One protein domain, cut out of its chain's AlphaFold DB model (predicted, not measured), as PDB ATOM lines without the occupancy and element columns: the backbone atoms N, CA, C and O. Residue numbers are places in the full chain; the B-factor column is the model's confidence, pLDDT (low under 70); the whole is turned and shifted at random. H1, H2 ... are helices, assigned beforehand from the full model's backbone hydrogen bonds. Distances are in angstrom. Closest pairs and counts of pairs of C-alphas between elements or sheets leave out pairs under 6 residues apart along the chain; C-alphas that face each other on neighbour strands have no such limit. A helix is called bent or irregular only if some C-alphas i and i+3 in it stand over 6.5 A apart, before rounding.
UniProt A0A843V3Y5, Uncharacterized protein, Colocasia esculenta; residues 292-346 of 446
ATOM      1  N   ASP A 292     234.825 244.485 176.079       69.00
ATOM      2  CA  ASP A 292     235.047 244.919 174.689       69.00
ATOM      3  C   ASP A 292     236.379 244.437 174.107       69.00
ATOM      4  O   ASP A 292     236.477 244.043 172.945       69.00
ATOM      5  N   ARG A 293     237.447 244.433 174.916       68.19
ATOM      6  CA  ARG A 293     238.764 243.980 174.451       68.19
ATOM      7  C   ARG A 293     238.816 242.465 174.249       68.19
ATOM      8  O   ARG A 293     239.545 242.007 173.367       68.19
ATOM      9  N   ALA A 294     238.099 241.699 175.069       68.12
ATOM     10  CA  ALA A 294     237.975 240.254 174.902       68.12
ATOM     11  C   ALA A 294     237.120 239.931 173.669       68.12
ATOM     12  O   ALA A 294     237.583 239.186 172.806       68.12
ATOM     13  N   SER A 295     235.970 240.593 173.520       78.06
ATOM     14  CA  SER A 295     235.089 240.461 172.355       78.06
ATOM     15  C   SER A 295     235.807 240.825 171.056       78.06
ATOM     16  O   SER A 295     235.734 240.078 170.087       78.06
ATOM     17  N   ARG A 296     236.625 241.887 171.040       83.25
ATOM     18  CA  ARG A 296     237.407 242.272 169.850       83.25
ATOM     19  C   ARG A 296     238.450 241.223 169.445       83.25
ATOM     20  O   ARG A 296     238.681 241.021 168.257       83.25
ATOM     21  N   LYS A 297     239.080 240.535 170.405       84.31
ATOM     22  CA  LYS A 297     239.998 239.421 170.097       84.31
ATOM     23  C   LYS A 297     239.255 238.223 169.520       84.31
ATOM     24  O   LYS A 297     239.773 237.584 168.610       84.31
ATOM     25  N   VAL A 298     238.064 237.935 170.047       85.31
ATOM     26  CA  VAL A 298     237.195 236.879 169.521       85.31
ATOM     27  C   VAL A 298     236.764 237.228 168.097       85.31
ATOM     28  O   VAL A 298     236.981 236.420 167.206       85.31
ATOM     29  N   LEU A 299     236.304 238.452 167.836       83.38
ATOM     30  CA  LEU A 299     235.922 238.916 166.496       83.38
ATOM     31  C   LEU A 299     237.077 238.846 165.488       83.38
ATOM     32  O   LEU A 299     236.916 238.314 164.393       83.38
ATOM     33  N   GLN A 300     238.278 239.288 165.872       84.50
ATOM     34  CA  GLN A 300     239.457 239.181 165.005       84.50
ATOM     35  C   GLN A 300     239.829 237.719 164.701       84.50
ATOM     36  O   GLN A 300     240.312 237.408 163.613       84.50
ATOM     37  N   ALA A 301     239.630 236.819 165.666       83.75
ATOM     38  CA  ALA A 301     239.829 235.389 165.480       83.75
ATOM     39  C   ALA A 301     238.742 234.779 164.577       83.75
ATOM     40  O   ALA A 301     239.072 233.966 163.716       83.75
ATOM     41  N   LEU A 302     237.484 235.207 164.724       81.44
ATOM     42  CA  LEU A 302     236.347 234.777 163.903       81.44
ATOM     43  C   LEU A 302     236.479 235.212 162.438       81.44
ATOM     44  O   LEU A 302     236.171 234.429 161.546       81.44
ATOM     45  N   GLY A 303     237.039 236.395 162.166       80.44
ATOM     46  CA  GLY A 303     237.312 236.854 160.798       80.44
ATOM     47  C   GLY A 303     238.330 236.000 160.024       80.44
ATOM     48  O   GLY A 303     238.494 236.177 158.823       80.44
ATOM     49  N   ARG A 304     239.026 235.065 160.688       82.19
ATOM     50  CA  ARG A 304     239.964 234.121 160.053       82.19
ATOM     51  C   ARG A 304     239.335 232.770 159.712       82.19
ATOM     52  O   ARG A 304     240.050 231.883 159.246       82.19
ATOM     53  N   PHE A 305     238.049 232.573 159.997       78.19
ATOM     54  CA  PHE A 305     237.388 231.308 159.707       78.19
ATOM     55  C   PHE A 305     237.154 231.168 158.201       78.19
ATOM     56  O   PHE A 305     236.694 232.119 157.568       78.19
ATOM     57  N   PRO A 306     237.439 229.995 157.609       73.69
ATOM     58  CA  PRO A 306     236.947 229.704 156.273       73.69
ATOM     59  C   PRO A 306     235.412 229.732 156.289       73.69
ATOM     60  O   PRO A 306     234.786 229.250 157.235       73.69
ATOM     61  N   THR A 307     234.815 230.292 155.235       71.31
ATOM     62  CA  THR A 307     233.358 230.464 155.084       71.31
ATOM     63  C   THR A 307     232.591 229.146 155.195       71.31
ATOM     64  O   THR A 307     231.476 229.124 155.710       71.31
ATOM     65  N   ASN A 308     233.220 228.038 154.795       75.31
ATOM     66  CA  ASN A 308     232.711 226.684 154.955       75.31
ATOM     67  C   ASN A 308     233.599 225.911 155.932       75.31
ATOM     68  O   ASN A 308     234.657 225.408 155.555       75.31
ATOM     69  N   LEU A 309     233.174 225.817 157.190       81.19
ATOM     70  CA  LEU A 309     233.891 225.057 158.210       81.19
ATOM     71  C   LEU A 309     233.231 223.683 158.376       81.19
ATOM     72  O   LEU A 309     232.141 223.582 158.942       81.19
ATOM     73  N   SER A 310     233.873 222.610 157.904       86.31
ATOM     74  CA  SER A 310     233.404 221.262 158.241       86.31
ATOM     75  C   SER A 310     233.665 220.951 159.721       86.31
ATOM     76  O   SER A 310     234.499 221.580 160.378       86.31
ATOM     77  N   ILE A 311     232.992 219.929 160.265       85.06
ATOM     78  CA  ILE A 311     233.241 219.456 161.640       85.06
ATOM     79  C   ILE A 311     234.721 219.076 161.820       85.06
ATOM     80  O   ILE A 311     235.315 219.342 162.866       85.06
ATOM     81  N   TRP A 312     235.336 218.485 160.794       87.06
ATOM     82  CA  TRP A 312     236.749 218.116 160.818       87.06
ATOM     83  C   TRP A 312     237.657 219.341 160.831       87.06
ATOM     84  O   TRP A 312     238.618 219.368 161.601       87.06
ATOM     85  N   ASP A 313     237.310 220.374 160.065       86.75
ATOM     86  CA  ASP A 313     238.061 221.628 160.044       86.75
ATOM     87  C   ASP A 313     237.985 222.317 161.404       86.75
ATOM     88  O   ASP A 313     239.018 222.714 161.939       86.75
ATOM     89  N   ALA A 314     236.804 222.341 162.030       85.88
ATOM     90  CA  ALA A 314     236.609 222.873 163.378       85.88
ATOM     91  C   ALA A 314     237.498 222.169 164.422       85.88
ATOM     92  O   ALA A 314     238.070 222.808 165.313       85.88
ATOM     93  N   LEU A 315     237.659 220.848 164.299       85.56
ATOM     94  CA  LEU A 315     238.538 220.054 165.162       85.56
ATOM     95  C   LEU A 315     240.027 220.229 164.831       85.56
ATOM     96  O   LEU A 315     240.864 220.033 165.719       85.56
ATOM     97  N   ALA A 316     240.360 220.606 163.598       89.31
ATOM     98  CA  ALA A 316     241.719 220.897 163.150       89.31
ATOM     99  C   ALA A 316     242.175 222.333 163.475       89.31
ATOM    100  O   ALA A 316     243.373 222.617 163.422       89.31
ATOM    101  N   LEU A 317     241.258 223.224 163.873       88.81
ATOM    102  CA  LEU A 317     241.588 224.591 164.273       88.81
ATOM    103  C   LEU A 317     242.591 224.634 165.426       88.81
ATOM    104  O   LEU A 317     242.574 223.800 166.347       88.81
ATOM    105  N   SER A 318     243.424 225.676 165.402       92.94
ATOM    106  CA  SER A 318     244.318 225.997 166.509       92.94
ATOM    107  C   SER A 318     243.519 226.176 167.803       92.94
ATOM    108  O   SER A 318     242.344 226.548 167.794       92.94
ATOM    109  N   LYS A 319     244.161 225.900 168.942       92.88
ATOM    110  CA  LYS A 319     243.508 225.985 170.253       92.88
ATOM    111  C   LYS A 319     242.869 227.362 170.488       92.88
ATOM    112  O   LYS A 319     241.737 227.426 170.947       92.88
ATOM    113  N   GLU A 320     243.572 228.430 170.117       91.56
ATOM    114  CA  GLU A 320     243.100 229.812 170.271       91.56
ATOM    115  C   GLU A 320     241.853 230.097 169.419       91.56
ATOM    116  O   GLU A 320     240.890 230.672 169.921       91.56
ATOM    117  N   LEU A 321     241.829 229.644 168.157       90.56
ATOM    118  CA  LEU A 321     240.658 229.796 167.283       90.56
ATOM    119  C   LEU A 321     239.463 229.001 167.806       90.56
ATOM    120  O   LEU A 321     238.339 229.489 167.783       90.56
ATOM    121  N   ARG A 322     239.702 227.792 168.317       92.88
ATOM    122  CA  ARG A 322     238.647 226.946 168.877       92.88
ATOM    123  C   ARG A 322     238.028 227.552 170.132       92.88
ATOM    124  O   ARG A 322     236.817 227.503 170.284       92.88
ATOM    125  N   GLU A 323     238.839 228.129 171.014       92.88
ATOM    126  CA  GLU A 323     238.349 228.825 172.212       92.88
ATOM    127  C   GLU A 323     237.543 230.076 171.843       92.88
ATOM    128  O   GLU A 323     236.476 230.290 172.411       92.88
ATOM    129  N   ALA A 324     237.993 230.850 170.849       91.19
ATOM    130  CA  ALA A 324     237.234 231.985 170.327       91.19
ATOM    131  C   ALA A 324     235.898 231.547 169.703       91.19
ATOM    132  O   ALA A 324     234.869 232.160 169.969       91.19
ATOM    133  N   PHE A 325     235.894 230.457 168.933       89.38
ATOM    134  CA  PHE A 325     234.677 229.894 168.347       89.38
ATOM    135  C   PHE A 325     233.686 229.425 169.409       89.38
ATOM    136  O   PHE A 325     232.503 229.732 169.333       89.38
ATOM    137  N   ILE A 326     234.169 228.720 170.436       92.31
ATOM    138  CA  ILE A 326     233.330 228.275 171.552       92.31
ATOM    139  C   ILE A 326     232.755 229.481 172.302       92.31
ATOM    140  O   ILE A 326     231.566 229.481 172.601       92.31
ATOM    141  N   ALA A 327     233.559 230.516 172.567       91.81
ATOM    142  CA  ALA A 327     233.081 231.741 173.209       91.81
ATOM    143  C   ALA A 327     232.010 232.453 172.364       91.81
ATOM    144  O   ALA A 327     231.027 232.946 172.909       91.81
ATOM    145  N   ALA A 328     232.169 232.453 171.037       91.12
ATOM    146  CA  ALA A 328     231.188 233.013 170.116       91.12
ATOM    147  C   ALA A 328     229.857 232.248 170.138       91.12
ATOM    148  O   ALA A 328     228.793 232.857 170.174       91.12
ATOM    149  N   LEU A 329     229.922 230.914 170.177       89.88
ATOM    150  CA  LEU A 329     228.742 230.051 170.262       89.88
ATOM    151  C   LEU A 329     228.042 230.105 171.628       89.88
ATOM    152  O   LEU A 329     226.859 229.791 171.712       89.88
ATOM    153  N   GLN A 330     228.757 230.465 172.697       94.62
ATOM    154  CA  GLN A 330     228.182 230.614 174.038       94.62
ATOM    155  C   GLN A 330     227.380 231.908 174.205       94.62
ATOM    156  O   GLN A 330     226.432 231.921 174.985       94.62
ATOM    157  N   GLU A 331     227.741 232.978 173.492       92.44
ATOM    158  CA  GLU A 331     227.085 234.289 173.583       92.44
ATOM    159  C   GLU A 331     226.674 234.813 172.186       92.44
ATOM    160  O   GLU A 331     227.162 235.863 171.759       92.44
ATOM    161  N   PRO A 332     225.792 234.111 171.444       87.75
ATOM    162  CA  PRO A 332     225.504 234.420 170.039       87.75
ATOM    163  C   PRO A 332     224.967 235.842 169.830       87.75
ATOM    164  O   PRO A 332     225.385 236.509 168.891       87.75
ATOM    165  N   GLU A 333     224.137 236.342 170.749       88.81
ATOM    166  CA  GLU A 333     223.508 237.671 170.675       88.81
ATOM    167  C   GLU A 333     224.528 238.818 170.558       88.81
ATOM    168  O   GLU A 333     224.283 239.819 169.889       88.81
ATOM    169  N   ILE A 334     225.700 238.674 171.184       87.19
ATOM    170  CA  ILE A 334     226.741 239.713 171.192       87.19
ATOM    171  C   ILE A 334     227.503 239.730 169.864       87.19
ATOM    172  O   ILE A 334     227.883 240.794 169.366       87.19
ATOM    173  N   TYR A 335     227.750 238.548 169.297       84.31
ATOM    174  CA  TYR A 335     228.557 238.399 168.090       84.31
ATOM    175  C   TYR A 335     227.727 238.500 166.813       84.31
ATOM    176  O   TYR A 335     228.259 238.940 165.801       84.31
ATOM    177  N   GLU A 336     226.439 238.161 166.847       83.06
ATOM    178  CA  GLU A 336     225.541 238.279 165.697       83.06
ATOM    179  C   GLU A 336     225.422 239.728 165.218       83.06
ATOM    180  O   GLU A 336     225.612 239.985 164.031       83.06
ATOM    181  N   ALA A 337     225.230 240.681 166.139       81.19
ATOM    182  CA  ALA A 337     225.180 242.107 165.811       81.19
ATOM    183  C   ALA A 337     226.473 242.597 165.132       81.19
ATOM    184  O   ALA A 337     226.424 243.283 164.117       81.19
ATOM    185  N   HIS A 338     227.635 242.175 165.638       78.12
ATOM    186  CA  HIS A 338     228.931 242.541 165.055       78.12
ATOM    187  C   HIS A 338     229.186 241.869 163.699       78.12
ATOM    188  O   HIS A 338     229.824 242.451 162.827       78.12
ATOM    189  N   VAL A 339     228.728 240.627 163.514       75.00
ATOM    190  CA  VAL A 339     228.850 239.918 162.232       75.00
ATOM    191  C   VAL A 339     227.914 240.525 161.187       75.00
ATOM    192  O   VAL A 339     228.281 240.563 160.015       75.00
ATOM    193  N   ALA A 340     226.733 240.998 161.588       76.88
ATOM    194  CA  ALA A 340     225.824 241.728 160.709       76.88
ATOM    195  C   ALA A 340     226.452 243.050 160.239       76.88
ATOM    196  O   ALA A 340     226.536 243.272 159.037       76.88
ATOM    197  N   GLU A 341     227.007 243.841 161.162       76.56
ATOM    198  CA  GLU A 341     227.707 245.098 160.850       76.56
ATOM    199  C   GLU A 341     228.912 244.865 159.917       76.56
ATOM    200  O   GLU A 341     229.035 245.510 158.879       76.56
ATOM    201  N   MET A 342     229.745 243.849 160.192       70.31
ATOM    202  CA  MET A 342     230.857 243.478 159.297       70.31
ATOM    203  C   MET A 342     230.391 243.075 157.894       70.31
ATOM    204  O   MET A 342     231.113 243.292 156.920       70.31
ATOM    205  N   LYS A 343     229.230 242.421 157.778       68.38
ATOM    206  CA  LYS A 343     228.675 242.048 156.474       68.38
ATOM    207  C   LYS A 343     228.218 243.283 155.714       68.38
ATOM    208  O   LYS A 343     228.542 243.376 154.537       68.38
ATOM    209  N   GLU A 344     227.517 244.207 156.365       70.12
ATOM    210  CA  GLU A 344     227.081 245.472 155.760       70.12
ATOM    211  C   GLU A 344     228.272 246.282 155.236       70.12
ATOM    212  O   GLU A 344     228.301 246.597 154.048       70.12
ATOM    213  N   GLU A 345     229.321 246.479 156.042       66.50
ATOM    214  CA  GLU A 345     230.552 247.157 155.599       66.50
ATOM    215  C   GLU A 345     231.210 246.453 154.396       66.50
ATOM    216  O   GLU A 345     231.702 247.092 153.457       66.50
ATOM    217  N   MET A 346     231.216 245.115 154.396       64.19
ATOM    218  CA  MET A 346     231.758 244.324 153.292       64.19
ATOM    219  C   MET A 346     230.917 244.488 152.020       64.19
ATOM    220  O   MET A 346     231.490 244.629 150.939       64.19
TER     221      MET A 346
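Overview. This is residues 292 to 346 of the 446 residues of an uncharacterized protein of Colocasia esculenta (UniProt A0A843V3Y5). H4, the longest helix, turns off from the end of H3 nearly at a right angle, making a corner, while H1 crosses the middle of H3 at a steep angle and the small helix H2 sits near the beginning of H3, at the far end from H4. H3 is thus the crossbar of a small all-helix domain with few contacts between its helices, and residues 303 to 310 run from the end of H1 over to H2. The printed part has 55 residues with four named helices, in the order H1, H2, H3, H4 along the chain, and no named strand; 44 of the residues are in the helices. The whole is compact, with a radius of gyration of the C-alphas of 11.2 A, and the C-alphas span 29 by 22 by 16 A along their three main axes.

Arrangement. H4, residues 332 to 346, touches no helix, but is near two of them. It is close to but not clearly touching H3, residues 319 to 330; the closest C-alphas, those of Ala 328 and Tyr 335, are 6.3 A apart. The lines of H3 and H4 stand about perpendicular, but only just, at 73 degrees. H4 is also close to but not clearly touching H1, residues 292 to 302, with the closest C-alphas, those of Leu 299 and Tyr 335, 7.6 A apart. H1 and H4 run the same way at a steep tilt of 64 degrees. H1 and H3 touch, with 10 pairs of C-alphas within 8 A; the closest C-alphas are those of Val 298 and Ala 324, 5.0 A apart. They run opposite ways at a steep tilt of 68 degrees, only just short of about perpendicular. H2, residues 311 to 316, is close to but not clearly touching H3, with the closest C-alphas, those of Ala 314 and Arg 322, 7.1 A apart. H2 and H3 run opposite ways at a steep tilt of 40 degrees. H2 and H4 are apart, and so are H1 and H2. In H1, H2 and H3 every O i to N i+4 pair is within hydrogen-bond range, and in H4 9 of 11 are.

Along the chain. H4 runs from Pro 332, with its C-alpha at (225.504, 234.420, 170.039), to Met 346, with its C-alpha at (231.758, 244.324, 153.292), a length of 20.4 A from first to last C-alpha. It is neither bent nor irregular, but only just: C-alphas 334 and 337 are 6.1 A apart. H3 runs from Lys 319 to Gln 330 and measures 16.5 A. H1 runs from Asp 292, with its C-alpha at (235.047, 244.919, 174.689), to Leu 302, and measures 14.9 A. H2, from Ile 311 to Ala 316, measures 8.7 A.

Size, cuts and confidence. The two C-alphas farthest apart in the domain are those of Asp 292 and Trp 312, 30.2 A apart. The first and last printed C-alphas, those of Asp 292 and Met 346, are 21.7 A apart. The printed part has no cut. The link from H1 to H2 has 8 residues and is short, the links from H2 to H3, of 2 residues, and from H3 to H4, of 1 residue, are tight, and no link is long. The mean pLDDT of the printed part is 82.7 in this predicted model. Confidence is low, under 70, at residues 292 to 294, at residue 343 and at residues 345 to 346. By helix the mean pLDDT is 92 in H3, 87 in H2, 79 in H1 and 77 in H4.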